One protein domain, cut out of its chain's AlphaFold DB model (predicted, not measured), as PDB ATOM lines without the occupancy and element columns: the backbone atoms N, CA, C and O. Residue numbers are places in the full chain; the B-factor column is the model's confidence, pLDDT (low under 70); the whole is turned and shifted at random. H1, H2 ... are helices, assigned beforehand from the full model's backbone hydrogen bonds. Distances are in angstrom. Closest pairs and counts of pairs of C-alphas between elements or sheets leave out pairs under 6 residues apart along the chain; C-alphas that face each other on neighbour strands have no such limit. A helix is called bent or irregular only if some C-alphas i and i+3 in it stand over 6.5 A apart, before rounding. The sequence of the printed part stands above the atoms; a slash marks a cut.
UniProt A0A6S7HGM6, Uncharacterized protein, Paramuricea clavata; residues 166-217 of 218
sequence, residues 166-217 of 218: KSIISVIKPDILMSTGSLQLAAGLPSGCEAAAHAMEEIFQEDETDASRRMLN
ATOM      1  N   LYS A 166     251.376 244.720 138.972       85.62
ATOM      2  CA  LYS A 166     251.715 243.350 139.397       85.62
ATOM      3  C   LYS A 166     251.444 243.117 140.879       85.62
ATOM      4  O   LYS A 166     250.988 242.032 141.225       85.62
ATOM      5  N   SER A 167     251.707 244.100 141.738       86.62
ATOM      6  CA  SER A 167     251.399 244.016 143.167       86.62
ATOM      7  C   SER A 167     249.895 243.898 143.406       86.62
ATOM      8  O   SER A 167     249.474 243.000 144.129       86.62
ATOM      9  N   ILE A 168     249.085 244.724 142.743       87.62
ATOM     10  CA  ILE A 168     247.619 244.673 142.835       87.62
ATOM     11  C   ILE A 168     247.101 243.324 142.323       87.62
ATOM     12  O   ILE A 168     246.408 242.612 143.047       87.62
ATOM     13  N   ILE A 169     247.505 242.923 141.111       85.06
ATOM     14  CA  ILE A 169     247.103 241.638 140.521       85.06
ATOM     15  C   ILE A 169     247.522 240.471 141.421       85.06
ATOM     16  O   ILE A 169     246.766 239.519 141.550       85.06
ATOM     17  N   SER A 170     248.681 240.527 142.084       87.44
ATOM     18  CA  SER A 170     249.120 239.431 142.961       87.44
ATOM     19  C   SER A 170     248.177 239.156 144.134       87.44
ATOM     20  O   SER A 170     248.151 238.028 144.618       87.44
ATOM     21  N   VAL A 171     247.399 240.157 144.557       90.25
ATOM     22  CA  VAL A 171     246.422 240.035 145.644       90.25
ATOM     23  C   VAL A 171     245.035 239.707 145.096       90.25
ATOM     24  O   VAL A 171     244.392 238.800 145.601       90.25
ATOM     25  N   ILE A 172     244.597 240.408 144.045       89.06
ATOM     26  CA  ILE A 172     243.205 240.355 143.554       89.06
ATOM     27  C   ILE A 172     242.975 239.200 142.558       89.06
ATOM     28  O   ILE A 172     241.842 238.806 142.293       89.06
ATOM     29  N   LYS A 173     244.039 238.612 141.993       86.50
ATOM     30  CA  LYS A 173     243.927 237.548 140.980       86.50
ATOM     31  C   LYS A 173     243.005 236.379 141.378       86.50
ATOM     32  O   LYS A 173     242.248 235.964 140.505       86.50
ATOM     33  N   PRO A 174     243.037 235.828 142.610       86.31
ATOM     34  CA  PRO A 174     242.127 234.747 142.996       86.31
ATOM     35  C   PRO A 174     240.652 235.151 142.883       86.31
ATOM     36  O   PRO A 174     239.862 234.400 142.321       86.31
ATOM     37  N   ASP A 175     240.307 236.361 143.324       88.56
ATOM     38  CA  ASP A 175     238.933 236.875 143.293       88.56
ATOM     39  C   ASP A 175     238.459 237.132 141.859       88.56
ATOM     40  O   ASP A 175     237.320 236.821 141.506       88.56
ATOM     41  N   ILE A 176     239.352 237.635 140.998       85.38
ATOM     42  CA  ILE A 176     239.073 237.774 139.562       85.38
ATOM     43  C   ILE A 176     238.791 236.397 138.960       85.38
ATOM     44  O   ILE A 176     237.789 236.234 138.282       85.38
ATOM     45  N   LEU A 177     239.618 235.388 139.241       83.88
ATOM     46  CA  LEU A 177     239.412 234.045 138.693       83.88
ATOM     47  C   LEU A 177     238.100 233.407 139.163       83.88
ATOM     48  O   LEU A 177     237.417 232.786 138.353       83.88
ATOM     49  N   MET A 178     237.735 233.579 140.437       81.56
ATOM     50  CA  MET A 178     236.465 233.069 140.969       81.56
ATOM     51  C   MET A 178     235.250 233.778 140.368       81.56
ATOM     52  O   MET A 178     234.241 233.133 140.108       81.56
ATOM     53  N   SER A 179     235.338 235.091 140.149       84.44
ATOM     54  CA  SER A 179     234.220 235.882 139.619       84.44
ATOM     55  C   SER A 179     234.061 235.765 138.106       84.44
ATOM     56  O   SER A 179     232.937 235.782 137.613       84.44
ATOM     57  N   THR A 180     235.162 235.650 137.359       83.38
ATOM     58  CA  THR A 180     235.106 235.610 135.896       83.38
ATOM     59  C   THR A 180     235.091 234.205 135.316       83.38
ATOM     60  O   THR A 180     234.613 234.047 134.199       83.38
ATOM     61  N   GLY A 181     235.635 233.197 136.009       77.19
ATOM     62  CA  GLY A 181     235.656 231.807 135.535       77.19
ATOM     63  C   GLY A 181     236.079 231.666 134.064       77.19
ATOM     64  O   GLY A 181     237.070 232.262 133.631       77.19
ATOM     65  N   SER A 182     235.299 230.908 133.291       78.12
ATOM     66  CA  SER A 182     235.445 230.729 131.838       78.12
ATOM     67  C   SER A 182     234.901 231.897 130.997       78.12
ATOM     68  O   SER A 182     235.190 231.964 129.803       78.12
ATOM     69  N   LEU A 183     234.183 232.851 131.602       78.00
ATOM     70  CA  LEU A 183     233.573 233.997 130.914       78.00
ATOM     71  C   LEU A 183     234.620 234.999 130.397       78.00
ATOM     72  O   LEU A 183     234.423 235.637 129.365       78.00
ATOM     73  N   GLN A 184     235.749 235.142 131.102       80.38
ATOM     74  CA  GLN A 184     236.862 236.008 130.699       80.38
ATOM     75  C   GLN A 184     238.186 235.241 130.702       80.38
ATOM     76  O   GLN A 184     238.921 235.211 131.687       80.38
ATOM     77  N   LEU A 185     238.557 234.694 129.547       75.88
ATOM     78  CA  LEU A 185     239.805 233.940 129.376       75.88
ATOM     79  C   LEU A 185     241.058 234.790 129.641       75.88
ATOM     80  O   LEU A 185     242.087 234.283 130.097       75.88
ATOM     81  N   ALA A 186     240.971 236.106 129.406       75.50
ATOM     82  CA  ALA A 186     242.071 237.038 129.640       75.50
ATOM     83  C   ALA A 186     242.360 237.298 131.134       75.50
ATOM     84  O   ALA A 186     243.379 237.912 131.454       75.50
ATOM     85  N   ALA A 187     241.524 236.797 132.054       81.75
ATOM     86  CA  ALA A 187     241.732 236.887 133.503       81.75
ATOM     87  C   ALA A 187     242.936 236.065 134.012       81.75
ATOM     88  O   ALA A 187     243.342 236.179 135.171       81.75
ATOM     89  N   GLY A 188     243.541 235.247 133.145       80.50
ATOM     90  CA  GLY A 188     244.685 234.408 133.490       80.50
ATOM     91  C   GLY A 188     244.280 233.069 134.099       80.50
ATOM     92  O   GLY A 188     244.990 232.570 134.980       80.50
ATOM     93  N   LEU A 189     243.148 232.525 133.639       83.62
ATOM     94  CA  LEU A 189     242.674 231.186 133.967       83.62
ATOM     95  C   LEU A 189     243.721 230.142 133.531       83.62
ATOM     96  O   LEU A 189     244.227 230.221 132.403       83.62
ATOM     97  N   PRO A 190     244.088 229.182 134.401       82.94
ATOM     98  CA  PRO A 190     244.928 228.058 134.002       82.94
ATOM     99  C   PRO A 190     244.305 227.318 132.815       82.94
ATOM    100  O   PRO A 190     243.095 227.134 132.777       82.94
ATOM    101  N   SER A 191     245.123 226.926 131.835       85.94
ATOM    102  CA  SER A 191     244.648 226.268 130.607       85.94
ATOM    103  C   SER A 191     243.524 227.029 129.882       85.94
ATOM    104  O   SER A 191     242.580 226.427 129.384       85.94
ATOM    105  N   GLY A 192     243.624 228.360 129.782       84.12
ATOM    106  CA  GLY A 192     242.563 229.202 129.212       84.12
ATOM    107  C   GLY A 192     242.012 228.743 127.852       84.12
ATOM    108  O   GLY A 192     240.808 228.791 127.652       84.12
ATOM    109  N   CYS A 193     242.843 228.237 126.933       84.56
ATOM    110  CA  CYS A 193     242.350 227.725 125.644       84.56
ATOM    111  C   CYS A 193     241.462 226.474 125.784       84.56
ATOM    112  O   CYS A 193     240.514 226.313 125.024       84.56
ATOM    113  N   GLU A 194     241.763 225.598 126.743       85.38
ATOM    114  CA  GLU A 194     240.988 224.384 127.033       85.38
ATOM    115  C   GLU A 194     239.678 224.745 127.737       85.38
ATOM    116  O   GLU A 194     238.608 224.304 127.326       85.38
ATOM    117  N   ALA A 195     239.746 225.644 128.720       83.50
ATOM    118  CA  ALA A 195     238.562 226.180 129.385       83.50
ATOM    119  C   ALA A 195     237.612 226.898 128.411       83.50
ATOM    120  O   ALA A 195     236.399 226.810 128.565       83.50
ATOM    121  N   ALA A 196     238.151 227.571 127.389       84.06
ATOM    122  CA  ALA A 196     237.362 228.178 126.321       84.06
ATOM    123  C   ALA A 196     236.603 227.138 125.496       84.06
ATOM    124  O   ALA A 196     235.417 227.310 125.236       84.06
ATOM    125  N   ALA A 197     237.287 226.063 125.093       86.88
ATOM    126  CA  ALA A 197     236.681 224.986 124.321       86.88
ATOM    127  C   ALA A 197     235.581 224.279 125.125       86.88
ATOM    128  O   ALA A 197     234.496 224.060 124.599       86.88
ATOM    129  N   HIS A 198     235.826 224.002 126.410       84.56
ATOM    130  CA  HIS A 198     234.816 223.420 127.295       84.56
ATOM    131  C   HIS A 198     233.609 224.334 127.501       84.56
ATOM    132  O   HIS A 198     232.486 223.855 127.430       84.56
ATOM    133  N   ALA A 199     233.822 225.638 127.697       85.00
ATOM    134  CA  ALA A 199     232.719 226.586 127.819       85.00
ATOM    135  C   ALA A 199     231.897 226.685 126.524       85.00
ATOM    136  O   ALA A 199     230.678 226.785 126.576       85.00
ATOM    137  N   MET A 200     232.546 226.628 125.354       85.75
ATOM    138  CA  MET A 200     231.843 226.584 124.068       85.75
ATOM    139  C   MET A 200     231.030 225.297 123.894       85.75
ATOM    140  O   MET A 200     229.909 225.371 123.405       85.75
ATOM    141  N   GLU A 201     231.574 224.148 124.297       84.94
ATOM    142  CA  GLU A 201     230.871 222.859 124.259       84.94
ATOM    143  C   GLU A 201     229.654 222.855 125.196       84.94
ATOM    144  O   GLU A 201     228.576 222.436 124.795       84.94
ATOM    145  N   GLU A 202     229.803 223.379 126.415       83.44
ATOM    146  CA  GLU A 202     228.716 223.511 127.392       83.44
ATOM    147  C   GLU A 202     227.578 224.390 126.852       83.44
ATOM    148  O   GLU A 202     226.430 223.955 126.827       83.44
ATOM    149  N   ILE A 203     227.903 225.572 126.310       82.38
ATOM    150  CA  ILE A 203     226.924 226.473 125.671       82.38
ATOM    151  C   ILE A 203     226.220 225.786 124.490       82.38
ATOM    152  O   ILE A 203     225.040 226.024 124.247       82.38
ATOM    153  N   PHE A 204     226.932 224.947 123.735       81.81
ATOM    154  CA  PHE A 204     226.371 224.238 122.584       81.81
ATOM    155  C   PHE A 204     225.431 223.090 122.988       81.81
ATOM    156  O   PHE A 204     224.530 222.742 122.225       81.81
ATOM    157  N   GLN A 205     225.625 222.508 124.174       79.50
ATOM    158  CA  GLN A 205     224.778 221.445 124.723       79.50
ATOM    159  C   GLN A 205     223.547 221.971 125.478       79.50
ATOM    160  O   GLN A 205     222.632 221.195 125.746       79.50
ATOM    161  N   GLU A 206     223.484 223.265 125.808       78.00
ATOM    162  CA  GLU A 206     222.282 223.868 126.389       78.00
ATOM    163  C   GLU A 206     221.135 223.923 125.358       78.00
ATOM    164  O   GLU A 206     221.195 224.650 124.361       78.00
ATOM    165  N   ASP A 207     220.052 223.185 125.642       60.00
ATOM    166  CA  ASP A 207     218.848 223.015 124.801       60.00
ATOM    167  C   ASP A 207     218.120 224.331 124.426       60.00
ATOM    168  O   ASP A 207     217.259 224.340 123.540       60.00
ATOM    169  N   GLU A 208     218.447 225.452 125.078       57.72
ATOM    170  CA  GLU A 208     217.839 226.772 124.843       57.72
ATOM    171  C   GLU A 208     218.565 227.640 123.804       57.72
ATOM    172  O   GLU A 208     218.030 228.674 123.393       57.72
ATOM    173  N   THR A 209     219.749 227.257 123.323       53.84
ATOM    174  CA  THR A 209     220.423 228.053 122.290       53.84
ATOM    175  C   THR A 209     219.820 227.775 120.905       53.84
ATOM    176  O   THR A 209     219.788 226.652 120.406       53.84
ATOM    177  N   ASP A 210     219.332 228.833 120.244       54.41
ATOM    178  CA  ASP A 210     218.605 228.833 118.955       54.41
ATOM    179  C   ASP A 210     219.294 228.062 117.796       54.41
ATOM    180  O   ASP A 210     218.678 227.784 116.761       54.41
ATOM    181  N   ALA A 211     220.572 227.694 117.948       50.75
ATOM    182  CA  ALA A 211     221.318 226.871 116.999       50.75
ATOM    183  C   ALA A 211     220.820 225.413 116.957       50.75
ATOM    184  O   ALA A 211     220.638 224.865 115.865       50.75
ATOM    185  N   SER A 212     220.510 224.812 118.109       47.88
ATOM    186  CA  SER A 212     220.027 223.424 118.206       47.88
ATOM    187  C   SER A 212     218.623 223.264 117.608       47.88
ATOM    188  O   SER A 212     218.298 222.245 116.994       47.88
ATOM    189  N   ARG A 213     217.805 224.323 117.655       49.16
ATOM    190  CA  ARG A 213     216.442 224.332 117.093       49.16
ATOM    191  C   ARG A 213     216.391 224.340 115.561       49.16
ATOM    192  O   ARG A 213     215.385 223.923 114.989       49.16
ATOM    193  N   ARG A 214     217.451 224.806 114.886       46.09
ATOM    194  CA  ARG A 214     217.519 224.862 113.411       46.09
ATOM    195  C   ARG A 214     218.068 223.595 112.759       46.09
ATOM    196  O   ARG A 214     217.775 223.381 111.588       46.09
ATOM    197  N   MET A 215     218.814 222.757 113.480       47.44
ATOM    198  CA  MET A 215     219.313 221.481 112.941       47.44
ATOM    199  C   MET A 215     218.315 220.322 113.064       47.44
ATOM    200  O   MET A 215     218.430 219.360 112.317       47.44
ATOM    201  N   LEU A 216     217.315 220.423 113.945       48.53
ATOM    202  CA  LEU A 216     216.289 219.386 114.136       48.53
ATOM    203  C   LEU A 216     215.000 219.605 113.314       48.53
ATOM    204  O   LEU A 216     214.056 218.837 113.459       48.53
ATOM    205  N   ASN A 217     214.950 220.632 112.456       42.50
ATOM    206  CA  ASN A 217     213.774 220.993 111.644       42.50
ATOM    207  C   ASN A 217     214.058 221.056 110.123       42.50
ATOM    208  O   ASN A 217     213.384 221.800 109.406       42.50
TER     209      ASN A 217
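What this domain is: This is residues 166 to 217 of the 218 residues of an uncharacterized protein of Paramuricea clavata (UniProt A0A6S7HGM6). Three helices are strung out one after another into a long rod, with H1 at one end, H2 after it and the short H3 at the other end, and no helix touches another. H1 and H2 run broadly along the rod, and the long link between them, residues 181 to 191, folds back before H2 sets off, while H3 is turned steeply away from the line of H2. The printed part has 52 residues with three named helices in the order H1, H2, H3 and no named strand, and its class is all helix. It is extended, with a radius of gyration of the C-alphas of 15.4 A, and the C-alphas span 54 by 17 by 11 A.

How they stand to each other: H1, residues 166 to 180, comes first, and its residues 166 to 172 stand free. H1 is irregular: C-alphas 171 and 174 are 7.3 A apart. After a long link of 11 residues comes H2, residues 192 to 205, which is apart from H1. A tight link of 4 residues leads on to H3, residues 210 to 215. H2 and H3 are close but not clearly touching, with 2 pairs of C-alphas within 8 A; the closest C-alphas are those of Phe 204 and Ser 212, 7.8 A apart. Their lines stand at a steep tilt of 66 degrees and run the same way. H1 and H3 are apart. In H2 every O i to N i+4 pair is within hydrogen-bond range, against 8 of 11 in H1 and 0 of 2 in H3, where 1 of 3 O i to N i+3 pairs is within range.

Where its parts are: H1 begins at C-alpha 166, at (251.715, 243.350, 139.397), and measures 18.7 A from first to last C-alpha, residues 166 to 180. H2 begins at C-alpha 192, at (242.563, 229.202, 129.212), and measures 19.9 A from there to C-alpha 205. H3, residues 210 to 215, measures 9.5 A and ends at C-alpha 215, at (219.313, 221.481, 112.941).

The domain as a whole: The two C-alphas farthest apart are those of Ser 167 and Asn 217, 54.2 A, and the outline is a rod. Residues 205 to 211 stand free, as residues 166 to 172 do; the 38 residues without these two stretches span 45 by 17 by 11 A. The printed part has no cut, and the link from H1 to H2 is the long one. The mean pLDDT of the printed part is 76.6; residues 207 to 217 are under 70, and the mean for H3 is 49.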